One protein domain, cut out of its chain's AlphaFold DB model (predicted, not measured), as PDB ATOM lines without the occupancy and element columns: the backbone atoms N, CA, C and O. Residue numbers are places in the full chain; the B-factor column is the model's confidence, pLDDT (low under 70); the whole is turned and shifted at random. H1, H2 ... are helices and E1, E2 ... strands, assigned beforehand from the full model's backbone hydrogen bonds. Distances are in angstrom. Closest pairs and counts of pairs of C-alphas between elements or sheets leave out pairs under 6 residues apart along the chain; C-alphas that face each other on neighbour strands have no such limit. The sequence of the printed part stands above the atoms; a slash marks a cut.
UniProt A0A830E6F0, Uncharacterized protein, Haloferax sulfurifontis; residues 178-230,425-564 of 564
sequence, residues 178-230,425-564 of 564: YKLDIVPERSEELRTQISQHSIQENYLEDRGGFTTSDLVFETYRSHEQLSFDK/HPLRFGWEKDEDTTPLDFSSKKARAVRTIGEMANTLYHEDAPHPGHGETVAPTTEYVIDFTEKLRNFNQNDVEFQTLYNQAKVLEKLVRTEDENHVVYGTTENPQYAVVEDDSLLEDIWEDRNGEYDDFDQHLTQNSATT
ATOM      1  N   TYR A 178     156.497 124.153 148.049       94.06
ATOM      2  CA  TYR A 178     155.926 125.398 147.533       94.06
ATOM      3  C   TYR A 178     155.814 126.457 148.618       94.06
ATOM      4  O   TYR A 178     155.744 126.164 149.809       94.06
ATOM      5  N   LYS A 179     155.764 127.708 148.177       95.44
ATOM      6  CA  LYS A 179     155.535 128.866 149.027       95.44
ATOM      7  C   LYS A 179     154.046 129.009 149.347       95.44
ATOM      8  O   LYS A 179     153.207 128.822 148.465       95.44
ATOM      9  N   LEU A 180     153.739 129.318 150.601       95.19
ATOM     10  CA  LEU A 180     152.404 129.277 151.194       95.19
ATOM     11  C   LEU A 180     151.860 130.699 151.392       95.19
ATOM     12  O   LEU A 180     152.491 131.523 152.051       95.19
ATOM     13  N   ASP A 181     150.676 130.986 150.853       95.25
ATOM     14  CA  ASP A 181     149.922 132.197 151.179       95.25
ATOM     15  C   ASP A 181     149.195 131.979 152.511       95.25
ATOM     16  O   ASP A 181     148.199 131.247 152.569       95.25
ATOM     17  N   ILE A 182     149.613 132.675 153.567       96.25
ATOM     18  CA  ILE A 182     148.752 132.847 154.739       96.25
ATOM     19  C   ILE A 182     147.633 133.820 154.345       96.25
ATOM     20  O   ILE A 182     147.889 134.919 153.849       96.25
ATOM     21  N   VAL A 183     146.376 133.424 154.538       96.00
ATOM     22  CA  VAL A 183     145.202 134.223 154.157       96.00
ATOM     23  C   VAL A 183     144.246 134.405 155.335       96.00
ATOM     24  O   VAL A 183     144.127 133.514 156.176       96.00
ATOM     25  N   PRO A 184     143.514 135.527 155.412       95.38
ATOM     26  CA  PRO A 184     142.493 135.691 156.434       95.38
ATOM     27  C   PRO A 184     141.349 134.696 156.187       95.38
ATOM     28  O   PRO A 184     140.687 134.732 155.147       95.38
ATOM     29  N   GLU A 185     141.068 133.837 157.166       93.31
ATOM     30  CA  GLU A 185     139.952 132.881 157.150       93.31
ATOM     31  C   GLU A 185     139.190 132.954 158.468       93.31
ATOM     32  O   GLU A 185     139.781 132.861 159.537       93.31
ATOM     33  N   ARG A 186     137.866 133.107 158.410       90.50
ATOM     34  CA  ARG A 186     137.036 133.211 159.611       90.50
ATOM     35  C   ARG A 186     136.636 131.818 160.103       90.50
ATOM     36  O   ARG A 186     135.780 131.169 159.502       90.50
ATOM     37  N   SER A 187     137.231 131.373 161.207       88.62
ATOM     38  CA  SER A 187     137.000 130.039 161.768       88.62
ATOM     39  C   SER A 187     135.757 130.035 162.658       88.62
ATOM     40  O   SER A 187     135.825 130.242 163.870       88.62
ATOM     41  N   GLU A 188     134.590 129.789 162.053       87.31
ATOM     42  CA  GLU A 188     133.328 129.663 162.799       87.31
ATOM     43  C   GLU A 188     133.350 128.498 163.803       87.31
ATOM     44  O   GLU A 188     132.660 128.557 164.817       87.31
ATOM     45  N   GLU A 189     134.156 127.457 163.566       85.75
ATOM     46  CA  GLU A 189     134.352 126.361 164.521       85.75
ATOM     47  C   GLU A 189     135.062 126.845 165.791       85.75
ATOM     48  O   GLU A 189     134.494 126.734 166.877       85.75
ATOM     49  N   LEU A 190     136.248 127.452 165.658       83.31
ATOM     50  CA  LEU A 190     137.007 127.982 166.794       83.31
ATOM     51  C   LEU A 190     136.204 129.061 167.536       83.31
ATOM     52  O   LEU A 190     136.084 129.021 168.757       83.31
ATOM     53  N   ARG A 191     135.546 129.969 166.803       84.88
ATOM     54  CA  ARG A 191     134.640 130.979 167.378       84.88
ATOM     55  C   ARG A 191     133.449 130.360 168.117       84.88
ATOM     56  O   ARG A 191     133.037 130.881 169.155       84.88
ATOM     57  N   THR A 192     132.911 129.240 167.634       82.44
ATOM     58  CA  THR A 192     131.840 128.504 168.325       82.44
ATOM     59  C   THR A 192     132.347 127.835 169.603       82.44
ATOM     60  O   THR A 192     131.643 127.894 170.608       82.44
ATOM     61  N   GLN A 193     133.550 127.249 169.593       79.31
ATOM     62  CA  GLN A 193     134.193 126.689 170.791       79.31
ATOM     63  C   GLN A 193     134.391 127.794 171.845       79.31
ATOM     64  O   GLN A 193     133.811 127.720 172.924       79.31
ATOM     65  N   ILE A 194     135.059 128.891 171.476       77.25
ATOM     66  CA  ILE A 194     135.247 130.097 172.306       77.25
ATOM     67  C   ILE A 194     133.921 130.585 172.912       77.25
ATOM     68  O   ILE A 194     133.852 130.862 174.104       77.25
ATOM     69  N   SER A 195     132.839 130.630 172.129       75.25
ATOM     70  CA  SER A 195     131.515 131.072 172.610       75.25
ATOM     71  C   SER A 195     130.824 130.103 173.577       75.25
ATOM     72  O   SER A 195     129.918 130.517 174.296       75.25
ATOM     73  N   GLN A 196     131.175 128.815 173.558       72.81
ATOM     74  CA  GLN A 196     130.612 127.809 174.469       72.81
ATOM     75  C   GLN A 196     131.323 127.783 175.822       72.81
ATOM     76  O   GLN A 196     130.709 127.376 176.808       72.81
ATOM     77  N   HIS A 197     132.585 128.213 175.849       67.06
ATOM     78  CA  HIS A 197     133.429 128.248 177.040       67.06
ATOM     79  C   HIS A 197     133.471 129.640 177.696       67.06
ATOM     80  O   HIS A 197     133.530 129.730 178.916       67.06
ATOM     81  N   SER A 198     133.311 130.725 176.926       64.75
ATOM     82  CA  SER A 198     133.336 132.088 177.471       64.75
ATOM     83  C   SER A 198     132.251 132.357 178.523       64.75
ATOM     84  O   SER A 198     131.055 132.138 178.311       64.75
ATOM     85  N   ILE A 199     132.678 132.964 179.630       58.62
ATOM     86  CA  ILE A 199     131.827 133.436 180.729       58.62
ATOM     87  C   ILE A 199     131.050 134.735 180.419       58.62
ATOM     88  O   ILE A 199     130.226 135.159 181.235       58.62
ATOM     89  N   GLN A 200     131.292 135.391 179.276       59.69
ATOM     90  CA  GLN A 200     130.659 136.669 178.912       59.69
ATOM     91  C   GLN A 200     129.515 136.471 177.899       59.69
ATOM     92  O   GLN A 200     129.729 136.065 176.755       59.69
ATOM     93  N   GLU A 201     128.281 136.823 178.280       54.19
ATOM     94  CA  GLU A 201     127.163 136.893 177.327       54.19
ATOM     95  C   GLU A 201     127.468 137.957 176.247       54.19
ATOM     96  O   GLU A 201     127.588 139.136 176.567       54.19
ATOM     97  N   ASN A 202     127.523 137.538 174.974       54.19
ATOM     98  CA  ASN A 202     127.859 138.335 173.770       54.19
ATOM     99  C   ASN A 202     129.358 138.620 173.507       54.19
ATOM    100  O   ASN A 202     129.673 139.454 172.663       54.19
ATOM    101  N   TYR A 203     130.274 137.861 174.121       57.91
ATOM    102  CA  TYR A 203     131.738 137.954 173.946       57.91
ATOM    103  C   TYR A 203     132.235 138.267 172.510       57.91
ATOM    104  O   TYR A 203     132.990 139.216 172.308       57.91
ATOM    105  N   LEU A 204     131.774 137.522 171.491       59.53
ATOM    106  CA  LEU A 204     132.178 137.732 170.087       59.53
ATOM    107  C   LEU A 204     131.600 138.998 169.423       59.53
ATOM    108  O   LEU A 204     132.113 139.419 168.388       59.53
ATOM    109  N   GLU A 205     130.513 139.568 169.948       60.88
ATOM    110  CA  GLU A 205     129.935 140.818 169.433       60.88
ATOM    111  C   GLU A 205     130.595 142.042 170.083       60.88
ATOM    112  O   GLU A 205     130.824 143.041 169.398       60.88
ATOM    113  N   ASP A 206     130.954 141.946 171.368       59.25
ATOM    114  CA  ASP A 206     131.545 143.047 172.140       59.25
ATOM    115  C   ASP A 206     133.055 143.232 171.892       59.25
ATOM    116  O   ASP A 206     133.538 144.365 171.924       59.25
ATOM    117  N   ARG A 207     133.806 142.150 171.617       57.25
ATOM    118  CA  ARG A 207     135.282 142.185 171.502       57.25
ATOM    119  C   ARG A 207     135.856 142.168 170.075       57.25
ATOM    120  O   ARG A 207     137.058 142.314 169.895       57.25
ATOM    121  N   GLY A 208     135.020 142.113 169.036       58.50
ATOM    122  CA  GLY A 208     135.418 142.575 167.700       58.50
ATOM    123  C   GLY A 208     135.548 141.532 166.583       58.50
ATOM    124  O   GLY A 208     135.241 140.348 166.708       58.50
ATOM    125  N   GLY A 209     135.897 142.056 165.404       76.25
ATOM    126  CA  GLY A 209     135.570 141.456 164.113       76.25
ATOM    127  C   GLY A 209     136.534 140.383 163.606       76.25
ATOM    128  O   GLY A 209     136.685 139.309 164.183       76.25
ATOM    129  N   PHE A 210     137.090 140.637 162.425       86.56
ATOM    130  CA  PHE A 210     137.872 139.690 161.638       86.56
ATOM    131  C   PHE A 210     138.980 140.463 160.920       86.56
ATOM    132  O   PHE A 210     138.680 141.397 160.173       86.56
ATOM    133  N   THR A 211     140.239 140.110 161.179       89.94
ATOM    134  CA  THR A 211     141.401 140.775 160.577       89.94
ATOM    135  C   THR A 211     141.506 140.397 159.104       89.94
ATOM    136  O   THR A 211     141.543 139.220 158.768       89.94
ATOM    137  N   THR A 212     141.551 141.396 158.220       90.19
ATOM    138  CA  THR A 212     141.632 141.208 156.756       90.19
ATOM    139  C   THR A 212     142.917 141.756 156.131       90.19
ATOM    140  O   THR A 212     143.072 141.698 154.914       90.19
ATOM    141  N   SER A 213     143.789 142.362 156.935       92.44
ATOM    142  CA  SER A 213     145.066 142.972 156.551       92.44
ATOM    143  C   SER A 213     145.972 142.914 157.778       92.44
ATOM    144  O   SER A 213     145.525 143.222 158.882       92.44
ATOM    145  N   ASP A 214     147.179 142.410 157.561       95.38
ATOM    146  CA  ASP A 214     148.264 142.184 158.514       95.38
ATOM    147  C   ASP A 214     149.517 141.869 157.678       95.38
ATOM    148  O   ASP A 214     149.381 141.408 156.537       95.38
ATOM    149  N   LEU A 215     150.719 142.067 158.224       93.56
ATOM    150  CA  LEU A 215     151.964 141.707 157.540       93.56
ATOM    151  C   LEU A 215     151.977 140.236 157.101       93.56
ATOM    152  O   LEU A 215     152.357 139.961 155.963       93.56
ATOM    153  N   VAL A 216     151.465 139.299 157.913       95.25
ATOM    154  CA  VAL A 216     151.443 137.869 157.543       95.25
ATOM    155  C   VAL A 216     150.575 137.575 156.307       95.25
ATOM    156  O   VAL A 216     150.790 136.565 155.649       95.25
ATOM    157  N   PHE A 217     149.635 138.459 155.944       95.94
ATOM    158  CA  PHE A 217     148.775 138.344 154.749       95.94
ATOM    159  C   PHE A 217     149.302 139.115 153.520       95.94
ATOM    160  O   PHE A 217     148.642 139.189 152.469       95.94
ATOM    161  N   GLU A 218     150.434 139.803 153.660       92.44
ATOM    162  CA  GLU A 218     150.928 140.795 152.695       92.44
ATOM    163  C   GLU A 218     152.327 140.467 152.147       92.44
ATOM    164  O   GLU A 218     152.762 141.094 151.181       92.44
ATOM    165  N   THR A 219     152.983 139.433 152.680       85.75
ATOM    166  CA  THR A 219     154.361 139.026 152.355       85.75
ATOM    167  C   THR A 219     154.509 138.157 151.108       85.75
ATOM    168  O   THR A 219     155.530 138.245 150.421       85.75
ATOM    169  N   TYR A 220     153.502 137.345 150.779       91.38
ATOM    170  CA  TYR A 220     153.449 136.539 149.557       91.38
ATOM    171  C   TYR A 220     152.003 136.361 149.083       91.38
ATOM    172  O   TYR A 220     151.076 136.332 149.891       91.38
ATOM    173  N   ARG A 221     151.810 136.333 147.754       91.31
ATOM    174  CA  ARG A 221     150.495 136.198 147.109       91.31
ATOM    175  C   ARG A 221     150.575 135.433 145.794       91.31
ATOM    176  O   ARG A 221     150.983 135.992 144.772       91.31
ATOM    177  N   SER A 222     150.100 134.196 145.792       91.69
ATOM    178  CA  SER A 222     149.801 133.447 144.576       91.69
ATOM    179  C   SER A 222     148.442 133.831 143.973       91.69
ATOM    180  O   SER A 222     147.658 134.597 144.543       91.69
ATOM    181  N   HIS A 223     148.125 133.302 142.789       91.50
ATOM    182  CA  HIS A 223     146.886 133.646 142.092       91.50
ATOM    183  C   HIS A 223     145.634 133.253 142.902       91.50
ATOM    184  O   HIS A 223     145.521 132.129 143.377       91.50
ATOM    185  N   GLU A 224     144.634 134.140 142.971       88.81
ATOM    186  CA  GLU A 224     143.385 133.975 143.751       88.81
ATOM    187  C   GLU A 224     142.561 132.705 143.452       88.81
ATOM    188  O   GLU A 224     141.668 132.345 144.210       88.81
ATOM    189  N   GLN A 225     142.828 132.044 142.323       85.38
ATOM    190  CA  GLN A 225     142.110 130.847 141.888       85.38
ATOM    191  C   GLN A 225     142.762 129.568 142.422       85.38
ATOM    192  O   GLN A 225     142.177 128.493 142.340       85.38
ATOM    193  N   LEU A 226     143.987 129.651 142.928       87.06
ATOM    194  CA  LEU A 226     144.705 128.520 143.486       87.06
ATOM    195  C   LEU A 226     144.284 128.377 144.947       87.06
ATOM    196  O   LEU A 226     144.167 129.364 145.661       87.06
ATOM    197  N   SER A 227     143.979 127.149 145.361       88.38
ATOM    198  CA  SER A 227     143.525 126.841 146.721       88.38
ATOM    199  C   SER A 227     144.395 125.791 147.410       88.38
ATOM    200  O   SER A 227     143.994 125.276 148.445       88.38
ATOM    201  N   PHE A 228     145.494 125.368 146.778       89.19
ATOM    202  CA  PHE A 228     146.380 124.321 147.310       89.19
ATOM    203  C   PHE A 228     147.479 124.913 148.201       89.19
ATOM    204  O   PHE A 228     148.043 124.227 149.033       89.19
ATOM    205  N   ASP A 229     147.750 126.199 148.004       92.69
ATOM    206  CA  ASP A 229     148.791 127.013 148.613       92.69
ATOM    207  C   ASP A 229     148.196 128.108 149.510       92.69
ATOM    208  O   ASP A 229     148.866 129.091 149.802       92.69
ATOM    209  N   LYS A 230     146.929 127.969 149.925       93.88
ATOM    210  CA  LYS A 230     146.220 128.937 150.774       93.88
ATOM    211  C   LYS A 230     146.017 128.357 152.168       93.88
ATOM    212  O   LYS A 230     145.245 127.414 152.333       93.88
ATOM    213  N   HIS A 425     169.142 131.486 178.863       88.56
ATOM    214  CA  HIS A 425     167.887 132.161 178.530       88.56
ATOM    215  C   HIS A 425     167.590 132.131 177.015       88.56
ATOM    216  O   HIS A 425     168.465 132.510 176.235       88.56
ATOM    217  N   PRO A 426     166.366 131.772 176.567       90.31
ATOM    218  CA  PRO A 426     166.032 131.617 175.143       90.31
ATOM    219  C   PRO A 426     166.204 132.878 174.290       90.31
ATOM    220  O   PRO A 426     166.709 132.792 173.175       90.31
ATOM    221  N   LEU A 427     165.917 134.067 174.832       92.19
ATOM    222  CA  LEU A 427     166.184 135.356 174.159       92.19
ATOM    223  C   LEU A 427     167.679 135.680 173.916       92.19
ATOM    224  O   LEU A 427     168.009 136.724 173.349       92.19
ATOM    225  N   ARG A 428     168.596 134.798 174.335       91.19
ATOM    226  CA  ARG A 428     170.023 134.843 173.981       91.19
ATOM    227  C   ARG A 428     170.374 133.976 172.767       91.19
ATOM    228  O   ARG A 428     171.548 133.891 172.412       91.19
ATOM    229  N   PHE A 429     169.394 133.349 172.113       93.06
ATOM    230  CA  PHE A 429     169.616 132.687 170.830       93.06
ATOM    231  C   PHE A 429     170.208 133.667 169.800       93.06
ATOM    232  O   PHE A 429     169.939 134.868 169.832       93.06
ATOM    233  N   GLY A 430     171.112 133.168 168.953       89.06
ATOM    234  CA  GLY A 430     171.904 133.989 168.027       89.06
ATOM    235  C   GLY A 430     172.945 134.918 168.663       89.06
ATOM    236  O   GLY A 430     173.729 135.523 167.936       89.06
ATOM    237  N   TRP A 431     172.997 135.061 169.991       89.81
ATOM    238  CA  TRP A 431     173.916 136.012 170.608       89.81
ATOM    239  C   TRP A 431     175.327 135.431 170.738       89.81
ATOM    240  O   TRP A 431     175.550 134.501 171.509       89.81
ATOM    241  N   GLU A 432     176.309 136.046 170.068       81.19
ATOM    242  CA  GLU A 432     177.734 135.663 170.149       81.19
ATOM    243  C   GLU A 432     178.246 135.484 171.594       81.19
ATOM    244  O   GLU A 432     179.091 134.634 171.860       81.19
ATOM    245  N   LYS A 433     177.723 136.270 172.549       77.69
ATOM    246  CA  LYS A 433     178.125 136.210 173.964       77.69
ATOM    247  C   LYS A 433     177.619 134.966 174.710       77.69
ATOM    248  O   LYS A 433     178.109 134.706 175.805       77.69
ATOM    249  N   ASP A 434     176.658 134.229 174.153       76.38
ATOM    250  CA  ASP A 434     176.083 133.009 174.735       76.38
ATOM    251  C   ASP A 434     176.727 131.712 174.204       76.38
ATOM    252  O   ASP A 434     176.473 130.628 174.730       76.38
ATOM    253  N   GLU A 435     177.547 131.767 173.147       70.31
ATOM    254  CA  GLU A 435     178.030 130.544 172.487       70.31
ATOM    255  C   GLU A 435     178.826 129.612 173.419       70.31
ATOM    256  O   GLU A 435     178.653 128.397 173.341       70.31
ATOM    257  N   ASP A 436     179.622 130.172 174.337       68.56
ATOM    258  CA  ASP A 436     180.527 129.429 175.231       68.56
ATOM    259  C   ASP A 436     179.965 129.170 176.653       68.56
ATOM    260  O   ASP A 436     180.590 128.448 177.434       68.56
ATOM    261  N   THR A 437     178.820 129.756 177.036       66.69
ATOM    262  CA  THR A 437     178.368 129.820 178.449       66.69
ATOM    263  C   THR A 437     177.348 128.762 178.875       66.69
ATOM    264  O   THR A 437     177.009 128.685 180.053       66.69
ATOM    265  N   THR A 438     176.839 127.934 177.962       73.25
ATOM    266  CA  THR A 438     175.676 127.056 178.213       73.25
ATOM    267  C   THR A 438     175.925 125.602 177.796       73.25
ATOM    268  O   THR A 438     176.646 125.353 176.831       73.25
ATOM    269  N   PRO A 439     175.344 124.613 178.508       80.25
ATOM    270  CA  PRO A 439     175.512 123.193 178.199       80.25
ATOM    271  C   PRO A 439     174.667 122.694 177.012       80.25
ATOM    272  O   PRO A 439     174.749 121.509 176.691       80.25
ATOM    273  N   LEU A 440     173.830 123.542 176.403       87.12
ATOM    274  CA  LEU A 440     172.945 123.167 175.294       87.12
ATOM    275  C   LEU A 440     173.656 123.209 173.937       87.12
ATOM    276  O   LEU A 440     174.384 124.157 173.637       87.12
ATOM    277  N   ASP A 441     173.367 122.222 173.087       90.38
ATOM    278  CA  ASP A 441     173.697 122.284 171.662       90.38
ATOM    279  C   ASP A 441     172.803 123.280 170.900       90.38
ATOM    280  O   ASP A 441     171.809 123.792 171.420       90.38
ATOM    281  N   PHE A 442     173.195 123.594 169.662       91.31
ATOM    282  CA  PHE A 442     172.548 124.620 168.843       91.31
ATOM    283  C   PHE A 442     171.047 124.366 168.651       91.31
ATOM    284  O   PHE A 442     170.246 125.267 168.905       91.31
ATOM    285  N   SER A 443     170.659 123.145 168.272       90.88
ATOM    286  CA  SER A 443     169.253 122.821 168.027       90.88
ATOM    287  C   SER A 443     168.431 122.818 169.321       90.88
ATOM    288  O   SER A 443     167.319 123.339 169.338       90.88
ATOM    289  N   SER A 444     168.996 122.385 170.455       90.12
ATOM    290  CA  SER A 444     168.347 122.524 171.769       90.12
ATOM    291  C   SER A 444     168.121 123.988 172.166       90.12
ATOM    292  O   SER A 444     167.080 124.311 172.745       90.12
ATOM    293  N   LYS A 445     169.067 124.891 171.857       91.38
ATOM    294  CA  LYS A 445     168.877 126.342 172.047       91.38
ATOM    295  C   LYS A 445     167.778 126.878 171.118       91.38
ATOM    296  O   LYS A 445     166.907 127.610 171.586       91.38
ATOM    297  N   LYS A 446     167.805 126.496 169.834       93.38
ATOM    298  CA  LYS A 446     166.832 126.915 168.810       93.38
ATOM    299  C   LYS A 446     165.419 126.465 169.181       93.38
ATOM    300  O   LYS A 446     164.517 127.291 169.207       93.38
ATOM    301  N   ALA A 447     165.241 125.204 169.574       91.19
ATOM    302  CA  ALA A 447     163.959 124.649 170.011       91.19
ATOM    303  C   ALA A 447     163.372 125.424 171.199       91.19
ATOM    304  O   ALA A 447     162.206 125.792 171.174       91.19
ATOM    305  N   ARG A 448     164.184 125.769 172.207       89.56
ATOM    306  CA  ARG A 448     163.738 126.579 173.359       89.56
ATOM    307  C   ARG A 448     163.376 128.020 172.989       89.56
ATOM    308  O   ARG A 448     162.442 128.582 173.562       89.56
ATOM    309  N   ALA A 449     164.088 128.615 172.034       92.62
ATOM    310  CA  ALA A 449     163.751 129.931 171.497       92.62
ATOM    311  C   ALA A 449     162.436 129.901 170.700       92.62
ATOM    312  O   ALA A 449     161.557 130.715 170.959       92.62
ATOM    313  N   VAL A 450     162.253 128.918 169.811       93.12
ATOM    314  CA  VAL A 450     161.002 128.719 169.056       93.12
ATOM    315  C   VAL A 450     159.830 128.396 169.988       93.12
ATOM    316  O   VAL A 450     158.746 128.946 169.803       93.12
ATOM    317  N   ARG A 451     160.051 127.605 171.047       88.19
ATOM    318  CA  ARG A 451     159.062 127.393 172.111       88.19
ATOM    319  C   ARG A 451     158.619 128.723 172.718       88.19
ATOM    320  O   ARG A 451     157.432 129.003 172.723       88.19
ATOM    321  N   THR A 452     159.562 129.573 173.134       88.38
ATOM    322  CA  THR A 452     159.273 130.906 173.711       88.38
ATOM    323  C   THR A 452     158.440 131.798 172.781       88.38
ATOM    324  O   THR A 452     157.641 132.593 173.266       88.38
ATOM    325  N   ILE A 453     158.603 131.661 171.459       91.88
ATOM    326  CA  ILE A 453     157.764 132.347 170.464       91.88
ATOM    327  C   ILE A 453     156.343 131.765 170.467       91.88
ATOM    328  O   ILE A 453     155.379 132.520 170.479       91.88
ATOM    329  N   GLY A 454     156.195 130.437 170.476       87.94
ATOM    330  CA  GLY A 454     154.883 129.781 170.506       87.94
ATOM    331  C   GLY A 454     154.086 130.041 171.782       87.94
ATOM    332  O   GLY A 454     152.900 130.346 171.687       87.94
ATOM    333  N   GLU A 455     154.726 129.999 172.958       84.44
ATOM    334  CA  GLU A 455     154.058 130.233 174.255       84.44
ATOM    335  C   GLU A 455     153.426 131.638 174.361       84.44
ATOM    336  O   GLU A 455     152.561 131.838 175.204       84.44
ATOM    337  N   MET A 456     153.776 132.594 173.483       89.19
ATOM    338  CA  MET A 456     153.076 133.888 173.384       89.19
ATOM    339  C   MET A 456     151.603 133.759 172.966       89.19
ATOM    340  O   MET A 456     150.831 134.674 173.232       89.19
ATOM    341  N   ALA A 457     151.233 132.699 172.239       87.31
ATOM    342  CA  ALA A 457     149.891 132.489 171.680       87.31
ATOM    343  C   ALA A 457     149.278 131.123 172.034       87.31
ATOM    344  O   ALA A 457     148.112 130.871 171.729       87.31
ATOM    345  N   ASN A 458     150.060 130.242 172.660       78.75
ATOM    346  CA  ASN A 458     149.673 128.874 172.964       78.75
ATOM    347  C   ASN A 458     148.540 128.804 173.997       78.75
ATOM    348  O   ASN A 458     148.403 129.666 174.861       78.75
ATOM    349  N   THR A 459     147.760 127.727 173.959       67.69
ATOM    350  CA  THR A 459     146.824 127.444 175.055       67.69
ATOM    351  C   THR A 459     147.591 127.064 176.325       67.69
ATOM    352  O   THR A 459     148.576 126.328 176.268       67.69
ATOM    353  N   LEU A 460     147.127 127.516 177.495       64.25
ATOM    354  CA  LEU A 460     147.713 127.112 178.781       64.25
ATOM    355  C   LEU A 460     147.415 125.660 179.164       64.25
ATOM    356  O   LEU A 460     148.032 125.109 180.082       64.25
ATOM    357  N   TYR A 461     146.463 125.021 178.489       63.31
ATOM    358  CA  TYR A 461     146.186 123.612 178.694       63.31
ATOM    359  C   TYR A 461     147.277 122.783 178.015       63.31
ATOM    360  O   TYR A 461     147.144 122.409 176.858       63.31
ATOM    361  N   HIS A 462     148.343 122.439 178.751       58.22
ATOM    362  CA  HIS A 462     149.480 121.624 178.270       58.22
ATOM    363  C   HIS A 462     149.109 120.305 177.550       58.22
ATOM    364  O   HIS A 462     149.972 119.691 176.923       58.22
ATOM    365  N   GLU A 463     147.869 119.828 177.682       56.53
ATOM    366  CA  GLU A 463     147.331 118.648 176.994       56.53
ATOM    367  C   GLU A 463     146.710 118.941 175.613       56.53
ATOM    368  O   GLU A 463     146.683 118.041 174.775       56.53
ATOM    369  N   ASP A 464     146.306 120.190 175.361       59.56
ATOM    370  CA  ASP A 464     145.823 120.721 174.075       59.56
ATOM    371  C   ASP A 464     146.846 121.667 173.399       59.56
ATOM    372  O   ASP A 464     146.684 122.039 172.233       59.56
ATOM    373  N   ALA A 465     147.904 122.037 174.128       60.91
ATOM    374  CA  ALA A 465     149.024 122.860 173.690       60.91
ATOM    375  C   ALA A 465     150.009 122.055 172.823       60.91
ATOM    376  O   ALA A 465     150.750 121.214 173.357       60.91
ATOM    377  N   PRO A 466     150.105 122.305 171.503       64.38
ATOM    378  CA  PRO A 466     151.308 121.923 170.782       64.38
ATOM    379  C   PRO A 466     152.487 122.702 171.371       64.38
ATOM    380  O   PRO A 466     152.429 123.920 171.524       64.38
ATOM    381  N   HIS A 467     153.577 122.021 171.697       66.12
ATOM    382  CA  HIS A 467     154.807 122.705 172.083       66.12
ATOM    383  C   HIS A 467     155.698 122.757 170.852       66.12
ATOM    384  O   HIS A 467     155.968 121.687 170.323       66.12
ATOM    385  N   PRO A 468     156.165 123.935 170.403       64.06
ATOM    386  CA  PRO A 468     157.152 124.001 169.336       64.06
ATOM    387  C   PRO A 468     158.522 123.500 169.821       64.06
ATOM    388  O   PRO A 468     159.093 124.081 170.750       64.06
ATOM    389  N   GLY A 469     159.084 122.455 169.217       58.16
ATOM    390  CA  GLY A 469     160.352 121.876 169.660       58.16
ATOM    391  C   GLY A 469     160.778 120.526 169.058       58.16
ATOM    392  O   GLY A 469     160.604 119.477 169.673       58.16
ATOM    393  N   HIS A 470     161.633 120.604 168.027       54.88
ATOM    394  CA  HIS A 470     162.579 119.546 167.623       54.88
ATOM    395  C   HIS A 470     161.949 118.326 166.905       54.88
ATOM    396  O   HIS A 470     161.616 117.308 167.512       54.88
ATOM    397  N   GLY A 471     161.900 118.380 165.568       55.00
ATOM    398  CA  GLY A 471     161.430 117.266 164.722       55.00
ATOM    399  C   GLY A 471     159.910 117.199 164.523       55.00
ATOM    400  O   GLY A 471     159.382 116.151 164.156       55.00
ATOM    401  N   GLU A 472     159.216 118.304 164.786       71.19
ATOM    402  CA  GLU A 472     157.817 118.533 164.419       71.19
ATOM    403  C   GLU A 472     157.643 118.893 162.947       71.19
ATOM    404  O   GLU A 472     158.604 119.216 162.254       71.19
ATOM    405  N   THR A 473     156.379 118.964 162.529       86.88
ATOM    406  CA  THR A 473     155.906 119.448 161.229       86.88
ATOM    407  C   THR A 473     156.129 120.947 160.981       86.88
ATOM    408  O   THR A 473     155.572 121.496 160.033       86.88
ATOM    409  N   VAL A 474     156.926 121.648 161.795       92.38
ATOM    410  CA  VAL A 474     157.304 123.051 161.568       92.38
ATOM    411  C   VAL A 474     158.777 123.269 161.919       92.38
ATOM    412  O   VAL A 474     159.220 122.933 163.019       92.38
ATOM    413  N   ALA A 475     159.541 123.878 161.009       94.00
ATOM    414  CA  ALA A 475     160.919 124.304 161.258       94.00
ATOM    415  C   ALA A 475     161.135 125.771 160.842       94.00
ATOM    416  O   ALA A 475     161.232 126.077 159.651       94.00
ATOM    417  N   PRO A 476     161.229 126.709 161.800       96.12
ATOM    418  CA  PRO A 476     161.673 128.066 161.506       96.12
ATOM    419  C   PRO A 476     163.166 128.111 161.137       96.12
ATOM    420  O   PRO A 476     163.982 127.390 161.723       96.12
ATOM    421  N   THR A 477     163.555 128.969 160.195       97.31
ATOM    422  CA  THR A 477     164.967 129.177 159.827       97.31
ATOM    423  C   THR A 477     165.736 129.894 160.935       97.31
ATOM    424  O   THR A 477     165.177 130.314 161.951       97.31
ATOM    425  N   THR A 478     167.058 129.951 160.811       96.94
ATOM    426  CA  THR A 478     167.906 130.471 161.886       96.94
ATOM    427  C   THR A 478     167.841 131.996 161.946       96.94
ATOM    428  O   THR A 478     167.659 132.525 163.041       96.94
ATOM    429  N   GLU A 479     167.852 132.692 160.805       97.75
ATOM    430  CA  GLU A 479     167.615 134.143 160.719       97.75
ATOM    431  C   GLU A 479     166.290 134.544 161.384       97.75
ATOM    432  O   GLU A 479     166.287 135.433 162.236       97.75
ATOM    433  N   TYR A 480     165.191 133.839 161.083       97.88
ATOM    434  CA  TYR A 480     163.865 134.151 161.626       97.88
ATOM    435  C   TYR A 480     163.837 134.129 163.163       97.88
ATOM    436  O   TYR A 480     163.345 135.058 163.805       97.88
ATOM    437  N   VAL A 481     164.403 133.084 163.780       97.31
ATOM    438  CA  VAL A 481     164.424 132.950 165.250       97.31
ATOM    439  C   VAL A 481     165.361 133.981 165.889       97.31
ATOM    440  O   VAL A 481     165.075 134.472 166.984       97.31
ATOM    441  N   ILE A 482     166.461 134.345 165.222       97.44
ATOM    442  CA  ILE A 482     167.378 135.390 165.700       97.44
ATOM    443  C   ILE A 482     166.698 136.763 165.659       97.44
ATOM    444  O   ILE A 482     166.690 137.443 166.682       97.44
ATOM    445  N   ASP A 483     166.075 137.143 164.541       97.75
ATOM    446  CA  ASP A 483     165.365 138.424 164.398       97.75
ATOM    447  C   ASP A 483     164.216 138.553 165.414       97.75
ATOM    448  O   ASP A 483     164.108 139.571 166.103       97.75
ATOM    449  N   PHE A 484     163.419 137.494 165.606       97.44
ATOM    450  CA  PHE A 484     162.342 137.485 166.604       97.44
ATOM    451  C   PHE A 484     162.889 137.641 168.033       97.44
ATOM    452  O   PHE A 484     162.430 138.496 168.795       97.44
ATOM    453  N   THR A 485     163.889 136.837 168.417       95.81
ATOM    454  CA  THR A 485     164.454 136.896 169.778       95.81
ATOM    455  C   THR A 485     165.220 138.188 170.052       95.81
ATOM    456  O   THR A 485     165.199 138.663 171.187       95.81
ATOM    457  N   GLU A 486     165.839 138.800 169.042       95.94
ATOM    458  CA  GLU A 486     166.450 140.127 169.138       95.94
ATOM    459  C   GLU A 486     165.407 141.237 169.330       95.94
ATOM    460  O   GLU A 486     165.595 142.102 170.191       95.94
ATOM    461  N   LYS A 487     164.290 141.187 168.596       96.44
ATOM    462  CA  LYS A 487     163.185 142.148 168.738       96.44
ATOM    463  C   LYS A 487     162.486 142.061 170.088       96.44
ATOM    464  O   LYS A 487     162.213 143.107 170.667       96.44
ATOM    465  N   LEU A 488     162.282 140.856 170.634       94.88
ATOM    466  CA  LEU A 488     161.834 140.694 172.023       94.88
ATOM    467  C   LEU A 488     162.879 141.232 173.014       94.88
ATOM    468  O   LEU A 488     162.550 142.066 173.851       94.88
ATOM    469  N   ARG A 489     164.149 140.809 172.903       92.38
ATOM    470  CA  ARG A 489     165.253 141.208 173.805       92.38
ATOM    471  C   ARG A 489     165.446 142.723 173.916       92.38
ATOM    472  O   ARG A 489     165.896 143.188 174.957       92.38
ATOM    473  N   ASN A 490     165.142 143.465 172.857       93.88
ATOM    474  CA  ASN A 490     165.299 144.916 172.794       93.88
ATOM    475  C   ASN A 490     163.943 145.644 172.672       93.88
ATOM    476  O   ASN A 490     163.932 146.763 172.156       93.88
ATOM    477  N   PHE A 491     162.813 145.019 173.040       96.06
ATOM    478  CA  PHE A 491     161.457 145.487 172.696       96.06
ATOM    479  C   PHE A 491     161.230 146.974 172.997       96.06
ATOM    480  O   PHE A 491     160.937 147.744 172.090       96.06
ATOM    481  N   ASN A 492     161.502 147.409 174.232       94.06
ATOM    482  CA  ASN A 492     161.274 148.792 174.675       94.06
ATOM    483  C   ASN A 492     162.209 149.837 174.016       94.06
ATOM    484  O   ASN A 492     162.086 151.034 174.278       94.06
ATOM    485  N   GLN A 493     163.165 149.400 173.186       94.44
ATOM    486  CA  GLN A 493     164.168 150.241 172.517       94.44
ATOM    487  C   GLN A 493     164.077 150.215 170.989       94.44
ATOM    488  O   GLN A 493     164.893 150.861 170.325       94.44
ATOM    489  N   ASN A 494     163.134 149.458 170.423       93.94
ATOM    490  CA  ASN A 494     162.940 149.357 168.983       93.94
ATOM    491  C   ASN A 494     161.502 149.720 168.581       93.94
ATOM    492  O   ASN A 494     160.647 149.935 169.431       93.94
ATOM    493  N   ASP A 495     161.268 149.853 167.275       92.31
ATOM    494  CA  ASP A 495     160.006 150.356 166.721       92.31
ATOM    495  C   ASP A 495     159.019 149.222 166.331       92.31
ATOM    496  O   ASP A 495     158.102 149.462 165.544       92.31
ATOM    497  N   VAL A 496     159.206 147.978 166.809       93.50
ATOM    498  CA  VAL A 496     158.285 146.861 166.517       93.50
ATOM    499  C   VAL A 496     157.015 146.964 167.363       93.50
ATOM    500  O   VAL A 496     157.073 147.070 168.583       93.50
ATOM    501  N   GLU A 497     155.851 146.877 166.724       92.44
ATOM    502  CA  GLU A 497     154.571 146.758 167.434       92.44
ATOM    503  C   GLU A 497     154.442 145.346 168.027       92.44
ATOM    504  O   GLU A 497     154.671 144.360 167.311       92.44
ATOM    505  N   PHE A 498     154.015 145.207 169.291       93.81
ATOM    506  CA  PHE A 498     153.838 143.883 169.915       93.81
ATOM    507  C   PHE A 498     152.934 142.960 169.083       93.81
ATOM    508  O   PHE A 498     153.236 141.778 168.899       93.81
ATOM    509  N   GLN A 499     151.875 143.520 168.488       92.81
ATOM    510  CA  GLN A 499     150.940 142.789 167.633       92.81
ATOM    511  C   GLN A 499     151.625 142.104 166.435       92.81
ATOM    512  O   GLN A 499     151.192 141.022 166.036       92.81
ATOM    513  N   THR A 500     152.709 142.674 165.891       94.88
ATOM    514  CA  THR A 500     153.475 142.064 164.787       94.88
ATOM    515  C   THR A 500     154.107 140.743 165.226       94.88
ATOM    516  O   THR A 500     154.009 139.742 164.513       94.88
ATOM    517  N   LEU A 501     154.711 140.714 166.417       96.31
ATOM    518  CA  LEU A 501     155.297 139.504 166.998       96.31
ATOM    519  C   LEU A 501     154.198 138.510 167.413       96.31
ATOM    520  O   LEU A 501     154.277 137.320 167.102       96.31
ATOM    521  N   TYR A 502     153.130 139.002 168.044       95.06
ATOM    522  CA  TYR A 502     152.029 138.171 168.533       95.06
ATOM    523  C   TYR A 502     151.243 137.492 167.396       95.06
ATOM    524  O   TYR A 502     150.922 136.308 167.482       95.06
ATOM    525  N   ASN A 503     150.980 138.182 166.281       95.75
ATOM    526  CA  ASN A 503     150.309 137.574 165.125       95.75
ATOM    527  C   ASN A 503     151.163 136.491 164.454       95.75
ATOM    528  O   ASN A 503     150.620 135.494 163.979       95.75
ATOM    529  N   GLN A 504     152.489 136.612 164.493       95.94
ATOM    530  CA  GLN A 504     153.391 135.556 164.031       95.94
ATOM    531  C   GLN A 504     153.438 134.351 164.967       95.94
ATOM    532  O   GLN A 504     153.453 133.222 164.478       95.94
ATOM    533  N   ALA A 505     153.381 134.562 166.284       94.69
ATOM    534  CA  ALA A 505     153.203 133.474 167.245       94.69
ATOM    535  C   ALA A 505     151.901 132.694 166.985       94.69
ATOM    536  O   ALA A 505     151.928 131.466 166.937       94.69
ATOM    537  N   LYS A 506     150.785 133.382 166.693       93.69
ATOM    538  CA  LYS A 506     149.502 132.748 166.310       93.69
ATOM    539  C   LYS A 506     149.599 131.954 165.004       93.69
ATOM    540  O   LYS A 506     148.997 130.888 164.895       93.69
ATOM    541  N   VAL A 507     150.343 132.449 164.007       94.38
ATOM    542  CA  VAL A 507     150.594 131.691 162.765       94.38
ATOM    543  C   VAL A 507     151.442 130.453 163.053       94.38
ATOM    544  O   VAL A 507     151.034 129.364 162.657       94.38
ATOM    545  N   LEU A 508     152.560 130.587 163.778       93.25
ATOM    546  CA  LEU A 508     153.399 129.458 164.198       93.25
ATOM    547  C   LEU A 508     152.560 128.393 164.912       93.25
ATOM    548  O   LEU A 508     152.582 127.230 164.527       93.25
ATOM    549  N   GLU A 509     151.771 128.797 165.902       89.56
ATOM    550  CA  GLU A 509     150.923 127.891 166.667       89.56
ATOM    551  C   GLU A 509     149.868 127.208 165.777       89.56
ATOM    552  O   GLU A 509     149.729 125.986 165.837       89.56
ATOM    553  N   LYS A 510     149.192 127.929 164.863       90.81
ATOM    554  CA  LYS A 510     148.272 127.291 163.901       90.81
ATOM    555  C   LYS A 510     148.983 126.279 162.988       90.81
ATOM    556  O   LYS A 510     148.397 125.234 162.696       90.81
ATOM    557  N   LEU A 511     150.206 126.570 162.537       91.75
ATOM    558  CA  LEU A 511     150.993 125.650 161.707       91.75
ATOM    559  C   LEU A 511     151.315 124.363 162.480       91.75
ATOM    560  O   LEU A 511     151.044 123.282 161.967       91.75
ATOM    561  N   VAL A 512     151.774 124.454 163.738       88.06
ATOM    562  CA  VAL A 512     152.073 123.257 164.557       88.06
ATOM    563  C   VAL A 512     150.801 122.453 164.872       88.06
ATOM    564  O   VAL A 512     150.838 121.228 164.864       88.06
ATOM    565  N   ARG A 513     149.638 123.103 165.059       83.19
ATOM    566  CA  ARG A 513     148.338 122.400 165.194       83.19
ATOM    567  C   ARG A 513     147.884 121.684 163.920       83.19
ATOM    568  O   ARG A 513     146.964 120.870 163.986       83.19
ATOM    569  N   THR A 514     148.476 122.000 162.771       81.25
ATOM    570  CA  THR A 514     148.130 121.407 161.476       81.25
ATOM    571  C   THR A 514     149.171 120.343 161.115       81.25
ATOM    572  O   THR A 514     150.001 120.531 160.233       81.25
ATOM    573  N   GLU A 515     149.115 119.204 161.817       70.62
ATOM    574  CA  GLU A 515     150.061 118.074 161.698       70.62
ATOM    575  C   GLU A 515     150.058 117.355 160.325       70.62
ATOM    576  O   GLU A 515     150.816 116.406 160.126       70.62
ATOM    577  N   ASP A 516     149.203 117.760 159.379       79.50
ATOM    578  CA  ASP A 516     149.045 117.094 158.076       79.50
ATOM    579  C   ASP A 516     150.147 117.453 157.053       79.50
ATOM    580  O   ASP A 516     150.349 116.706 156.092       79.50
ATOM    581  N   GLU A 517     150.861 118.573 157.235       87.31
ATOM    582  CA  GLU A 517     151.879 119.088 156.302       87.31
ATOM    583  C   GLU A 517     153.124 119.597 157.052       87.31
ATOM    584  O   GLU A 517     153.011 120.165 158.137       87.31
ATOM    585  N   ASN A 518     154.318 119.421 156.472       92.50
ATOM    586  CA  ASN A 518     155.565 119.971 157.011       92.50
ATOM    587  C   ASN A 518     155.760 121.413 156.521       92.50
ATOM    588  O   ASN A 518     155.750 121.670 155.316       92.50
ATOM    589  N   HIS A 519     156.008 122.339 157.442       94.81
ATOM    590  CA  HIS A 519     156.094 123.771 157.185       94.81
ATOM    591  C   HIS A 519     157.480 124.340 157.505       94.81
ATOM    592  O   HIS A 519     158.140 123.941 158.465       94.81
ATOM    593  N   VAL A 520     157.887 125.353 156.744       96.12
ATOM    594  CA  VAL A 520     159.087 126.159 156.999       96.12
ATOM    595  C   VAL A 520     158.680 127.619 157.158       96.12
ATOM    596  O   VAL A 520     157.940 128.148 156.327       96.12
ATOM    597  N   VAL A 521     159.167 128.266 158.218       96.56
ATOM    598  CA  VAL A 521     158.969 129.704 158.487       96.56
ATOM    599  C   VAL A 521     160.307 130.410 158.292       96.56
ATOM    600  O   VAL A 521     161.290 130.013 158.911       96.56
ATOM    601  N   TYR A 522     160.376 131.414 157.422       97.56
ATOM    602  CA  TYR A 522     161.640 132.037 157.011       97.56
ATOM    603  C   TYR A 522     161.506 133.538 156.731       97.56
ATOM    604  O   TYR A 522     160.419 134.111 156.824       97.56
ATOM    605  N   GLY A 523     162.627 134.189 156.413       96.19
ATOM    606  CA  GLY A 523     162.725 135.646 156.381       96.19
ATOM    607  C   GLY A 523     162.797 136.240 157.791       96.19
ATOM    608  O   GLY A 523     163.343 135.632 158.708       96.19
ATOM    609  N   THR A 524     162.236 137.436 157.967       96.56
ATOM    610  CA  THR A 524     162.277 138.202 159.228       96.56
ATOM    611  C   THR A 524     160.868 138.500 159.724       96.56
ATOM    612  O   THR A 524     159.907 138.366 158.972       96.56
ATOM    613  N   THR A 525     160.709 138.990 160.952       94.56
ATOM    614  CA  THR A 525     159.382 139.307 161.496       94.56
ATOM    615  C   THR A 525     158.680 140.490 160.828       94.56
ATOM    616  O   THR A 525     157.478 140.664 161.003       94.56
ATOM    617  N   GLU A 526     159.394 141.290 160.034       92.81
ATOM    618  CA  GLU A 526     158.821 142.363 159.202       92.81
ATOM    619  C   GLU A 526     158.514 141.904 157.770       92.81
ATOM    620  O   GLU A 526     157.792 142.578 157.036       92.81
ATOM    621  N   ASN A 527     159.059 140.756 157.362       95.25
ATOM    622  CA  ASN A 527     158.796 140.117 156.080       95.25
ATOM    623  C   ASN A 527     158.695 138.585 156.253       95.25
ATOM    624  O   ASN A 527     159.530 137.868 155.691       95.25
ATOM    625  N   PRO A 528     157.734 138.073 157.051       96.12
ATOM    626  CA  PRO A 528     157.648 136.648 157.344       96.12
ATOM    627  C   PRO A 528     157.145 135.864 156.133       96.12
ATOM    628  O   PRO A 528     156.151 136.221 155.496       96.12
ATOM    629  N   GLN A 529     157.842 134.783 155.811       97.19
ATOM    630  CA  GLN A 529     157.577 133.931 154.659       97.19
ATOM    631  C   GLN A 529     157.331 132.494 155.124       97.19
ATOM    632  O   GLN A 529     157.867 132.046 156.140       97.19
ATOM    633  N   TYR A 530     156.511 131.769 154.368       96.75
ATOM    634  CA  TYR A 530     156.021 130.448 154.742       96.75
ATOM    635  C   TYR A 530     156.103 129.509 153.541       96.75
ATOM    636  O   TYR A 530     155.840 129.914 152.407       96.75
ATOM    637  N   ALA A 531     156.466 128.252 153.773       96.38
ATOM    638  CA  ALA A 531     156.505 127.218 152.744       96.38
ATOM    639  C   ALA A 531     156.033 125.871 153.295       96.38
ATOM    640  O   ALA A 531     156.172 125.606 154.487       96.38
ATOM    641  N   VAL A 532     155.514 125.025 152.408       94.69
ATOM    642  CA  VAL A 532     155.207 123.611 152.655       94.69
ATOM    643  C   VAL A 532     156.260 122.753 151.960       94.69
ATOM    644  O   VAL A 532     156.703 123.089 150.856       94.69
ATOM    645  N   VAL A 533     156.660 121.647 152.587       92.88
ATOM    646  CA  VAL A 533     157.614 120.661 152.055       92.88
ATOM    647  C   VAL A 533     157.106 119.232 152.286       92.88
ATOM    648  O   VAL A 533     156.394 118.972 153.246       92.88
ATOM    649  N   GLU A 534     157.471 118.277 151.429       86.88
ATOM    650  CA  GLU A 534     157.119 116.853 151.620       86.88
ATOM    651  C   GLU A 534     158.165 116.042 152.418       86.88
ATOM    652  O   GLU A 534     157.898 114.898 152.782       86.88
ATOM    653  N   ASP A 535     159.366 116.581 152.659       84.50
ATOM    654  CA  ASP A 535     160.512 115.818 153.184       84.50
ATOM    655  C   ASP A 535     160.809 116.134 154.661       84.50
ATOM    656  O   ASP A 535     161.339 117.197 154.980       84.50
ATOM    657  N   ASP A 536     160.514 115.182 155.555       84.25
ATOM    658  CA  ASP A 536     160.821 115.265 156.994       84.25
ATOM    659  C   ASP A 536     162.309 115.562 157.271       84.25
ATOM    660  O   ASP A 536     162.642 116.255 158.234       84.25
ATOM    661  N   SER A 537     163.226 115.044 156.440       87.94
ATOM    662  CA  SER A 537     164.673 115.192 156.673       87.94
ATOM    663  C   SER A 537     165.174 116.613 156.416       87.94
ATOM    664  O   SER A 537     166.126 117.051 157.056       87.94
ATOM    665  N   LEU A 538     164.468 117.375 155.577       91.00
ATOM    666  CA  LEU A 538     164.742 118.794 155.371       91.00
ATOM    667  C   LEU A 538     164.418 119.625 156.622       91.00
ATOM    668  O   LEU A 538     165.105 120.607 156.891       91.00
ATOM    669  N   LEU A 539     163.413 119.230 157.415       91.31
ATOM    670  CA  LEU A 539     163.145 119.897 158.692       91.31
ATOM    671  C   LEU A 539     164.272 119.630 159.701       91.31
ATOM    672  O   LEU A 539     164.678 120.553 160.404       91.31
ATOM    673  N   GLU A 540     164.801 118.401 159.756       90.44
ATOM    674  CA  GLU A 540     165.956 118.048 160.602       90.44
ATOM    675  C   GLU A 540     167.194 118.887 160.225       90.44
ATOM    676  O   GLU A 540     167.793 119.508 161.106       90.44
ATOM    677  N   ASP A 541     167.493 119.025 158.926       93.06
ATOM    678  CA  ASP A 541     168.571 119.895 158.429       93.06
ATOM    679  C   ASP A 541     168.372 121.375 158.843       93.06
ATOM    680  O   ASP A 541     169.316 122.021 159.302       93.06
ATOM    681  N   ILE A 542     167.148 121.922 158.753       94.81
ATOM    682  CA  ILE A 542     166.830 123.310 159.167       94.81
ATOM    683  C   ILE A 542     166.962 123.499 160.688       94.81
ATOM    684  O   ILE A 542     167.369 124.572 161.152       94.81
ATOM    685  N   TRP A 543     166.631 122.488 161.496       94.12
ATOM    686  CA  TRP A 543     166.819 122.533 162.951       94.12
ATOM    687  C   TRP A 543     168.310 122.546 163.339       94.12
ATOM    688  O   TRP A 543     168.689 123.267 164.267       94.12
ATOM    689  N   GLU A 544     169.166 121.831 162.601       93.25
ATOM    690  CA  GLU A 544     170.622 121.807 162.819       93.25
ATOM    691  C   GLU A 544     171.400 122.954 162.128       93.25
ATOM    692  O   GLU A 544     172.590 123.138 162.412       93.25
ATOM    693  N   ASP A 545     170.755 123.759 161.274       94.44
ATOM    694  CA  ASP A 545     171.394 124.814 160.471       94.44
ATOM    695  C   ASP A 545     171.946 125.989 161.297       94.44
ATOM    696  O   ASP A 545     171.317 127.036 161.485       94.44
ATOM    697  N   ARG A 546     173.189 125.832 161.753       92.88
ATOM    698  CA  ARG A 546     173.971 126.887 162.408       92.88
ATOM    699  C   ARG A 546     174.520 127.942 161.434       92.88
ATOM    700  O   ARG A 546     174.950 129.000 161.889       92.88
ATOM    701  N   ASN A 547     174.572 127.658 160.134       93.44
ATOM    702  CA  ASN A 547     175.264 128.501 159.154       93.44
ATOM    703  C   ASN A 547     174.332 129.477 158.417       93.44
ATOM    704  O   ASN A 547     174.844 130.383 157.757       93.44
ATOM    705  N   GLY A 548     173.014 129.284 158.507       93.94
ATOM    706  CA  GLY A 548     172.026 130.031 157.728       93.94
ATOM    707  C   GLY A 548     171.937 129.559 156.275       93.94
ATOM    708  O   GLY A 548     171.653 130.344 155.372       93.94
ATOM    709  N   GLU A 549     172.229 128.280 156.016       95.69
ATOM    710  CA  GLU A 549     172.125 127.682 154.680       95.69
ATOM    711  C   GLU A 549     170.678 127.677 154.152       95.69
ATOM    712  O   GLU A 549     170.493 127.712 152.933       95.69
ATOM    713  N   TYR A 550     169.667 127.707 155.030       95.75
ATOM    714  CA  TYR A 550     168.240 127.724 154.670       95.75
ATOM    715  C   TYR A 550     167.532 129.076 154.845       95.75
ATOM    716  O   TYR A 550     166.345 129.158 154.535       95.75
ATOM    717  N   ASP A 551     168.217 130.131 155.298       96.00
ATOM    718  CA  ASP A 551     167.575 131.419 155.613       96.00
ATOM    719  C   ASP A 551     166.903 132.069 154.377       96.00
ATOM    720  O   ASP A 551     165.758 132.519 154.456       96.00
ATOM    721  N   ASP A 552     167.539 131.995 153.198       93.25
ATOM    722  CA  ASP A 552     166.919 132.324 151.899       93.25
ATOM    723  C   ASP A 552     166.246 131.081 151.279       93.25
ATOM    724  O   ASP A 552     166.727 130.470 150.313       93.25
ATOM    725  N   PHE A 553     165.123 130.668 151.871       95.75
ATOM    726  CA  PHE A 553     164.425 129.435 151.492       95.75
ATOM    727  C   PHE A 553     163.817 129.466 150.073       95.75
ATOM    728  O   PHE A 553     163.664 128.421 149.435       95.75
ATOM    729  N   ASP A 554     163.555 130.655 149.513       93.94
ATOM    730  CA  ASP A 554     163.062 130.816 148.134       93.94
ATOM    731  C   ASP A 554     164.053 130.251 147.095       93.94
ATOM    732  O   ASP A 554     163.650 129.696 146.059       93.94
ATOM    733  N   GLN A 555     165.361 130.312 147.379       90.12
ATOM    734  CA  GLN A 555     166.372 129.678 146.533       90.12
ATOM    735  C   GLN A 555     166.248 128.149 146.524       90.12
ATOM    736  O   GLN A 555     166.410 127.543 145.463       90.12
ATOM    737  N   HIS A 556     165.926 127.521 147.659       88.88
ATOM    738  CA  HIS A 556     165.773 126.063 147.771       88.88
ATOM    739  C   HIS A 556     164.542 125.560 147.014       88.88
ATOM    740  O   HIS A 556     164.645 124.614 146.226       88.88
ATOM    741  N   LEU A 557     163.408 126.257 147.153       90.56
ATOM    742  CA  LEU A 557     162.185 126.009 146.375       90.56
ATOM    743  C   LEU A 557     162.453 126.053 144.857       90.56
ATOM    744  O   LEU A 557     162.005 125.189 144.091       90.56
ATOM    745  N   THR A 558     163.242 127.038 144.419       80.81
ATOM    746  CA  THR A 558     163.573 127.253 143.003       80.81
ATOM    747  C   THR A 558     164.577 126.223 142.467       80.81
ATOM    748  O   THR A 558     164.427 125.743 141.342       80.81
ATOM    749  N   GLN A 559     165.599 125.853 143.248       69.69
ATOM    750  CA  GLN A 559     166.649 124.914 142.825       69.69
ATOM    751  C   GLN A 559     166.144 123.469 142.713       69.69
ATOM    752  O   GLN A 559     166.450 122.785 141.729       69.69
ATOM    753  N   ASN A 560     165.316 123.015 143.659       57.84
ATOM    754  CA  ASN A 560     164.726 121.674 143.600       57.84
ATOM    755  C   ASN A 560     163.800 121.517 142.381       57.84
ATOM    756  O   ASN A 560     163.866 120.505 141.680       57.84
ATOM    757  N   SER A 561     163.059 122.572 142.031       54.88
ATOM    758  CA  SER A 561     162.175 122.613 140.855       54.88
ATOM    759  C   SER A 561     162.894 122.569 139.496       54.88
ATOM    760  O   SER A 561     162.247 122.410 138.465       54.88
ATOM    761  N   ALA A 562     164.226 122.700 139.463       41.78
ATOM    762  CA  ALA A 562     165.030 122.589 138.242       41.78
ATOM    763  C   ALA A 562     165.641 121.187 138.022       41.78
ATOM    764  O   ALA A 562     166.333 120.976 137.020       41.78
ATOM    765  N   THR A 563     165.439 120.253 138.960       35.31
ATOM    766  CA  THR A 563     166.172 118.971 139.020       35.31
ATOM    767  C   THR A 563     165.291 117.738 138.737       35.31
ATOM    768  O   THR A 563     165.819 116.640 138.542       35.31
ATOM    769  N   THR A 564     163.970 117.925 138.640       36.91
ATOM    770  CA  THR A 564     162.965 116.942 138.177       36.91
ATOM    771  C   THR A 564     162.508 117.217 136.749       36.91
ATOM    772  O   THR A 564     162.428 116.242 135.968       36.91
TER     773      THR A 564
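AT A GLANCE: This is residues 178 to 230 and 425 to 564 of the 564 residues of an uncharacterized protein of Haloferax sulfurifontis (UniProt A0A830E6F0). A small sheet of three strands is covered by H5 on one face and by H6 on the other, with H4 beside the strands on H5's face and H3 touching these three helices. E1 leads out from the E4 side into an arm with H1 and H2, from which residues 196 to 202 stick out; residues 207 to 230 come back with no named element. The 193 printed residues include seven named helices and four strands, in the order E1 H1 H2 H3 E2 H4 H5 E3 E4 H6 H7; the sheet, E2 E3 E4, is mixed. The class is mixed, helices and strands, with under half of the residues in named elements. The whole is compact, radius of gyration of the C-alphas 17.6 A, with spans of 53 by 45 by 35 A.

IN THESE COORDINATES: The sheet holds E2, residues 474 to 476, E3, residues 518 to 524, 19.6 A long, and E4, residues 527 to 533, 19.9 A. H5, residues 498 to 512, is 21.4 A long, H4, residues 478 to 489, 16.3 A, H3, residues 442 to 454, 18.5 A, and H6, residues 536 to 544, 13.1 A. E1 is residues 181 to 184, with C-alpha 181 at (149.922, 132.197, 151.179). H1 is residues 188 to 197, 14.3 A, and H2 residues 203 to 206. H7, residues 553 to 560, ends with C-alpha 560 at (164.726, 121.674, 143.600).

HOW THE PARTS SIT: E2 and E3 are parallel, with N 475 and O 519 2.9 A apart, within hydrogen-bond range. E3 and E4 form an antiparallel hairpin, with N 520 and O 531 at 2.8 A. E2, H4 H5 and E3 make a strand-helix-strand unit, two parallel strands joined through helices, with a left-handed crossover. H5 and H6 lie on opposite faces, making three layers, helices on both faces of a sheet. H5 runs along the strands at a height over the sheet of 10.4 A; H6 has a height of 8.5 A. H4, on the same face as H5, lies over none of the strands. H3 is the hub: it touches H4 at Val 450 and Val 481, C-alphas 6.6 A apart, at a steep tilt of 56 degrees, the same way. H3 touches H6 at Ser 443 and Glu 544, C-alphas 5.5 A apart, and residues 453 to 454 alone touch H5. H7 only grazes the sheet with residues 553 to 557. H1 and H2 only just touch, with 3 pairs of C-alphas within 8 A, the closest Ser 195 and Tyr 203 at 7.0 A. E1 pairs with no named strand. Every O i to N i+4 pair is within hydrogen-bond range in H1, H3, H4, H5, H6 and H7; H2 is too short for one.

THE WHOLE: The two C-alphas farthest apart, Glu 201 and Thr 563, are 57.5 A apart. Residues 231 to 424 are cut out, with C-alphas 230 and 425 35.4 A apart. The link from H3 to E2, 19 residues, is long. The mean pLDDT of the printed part is 85.2; under 70 are residues 197 to 208, 436 to 437, 459 to 471 and 559 to 564.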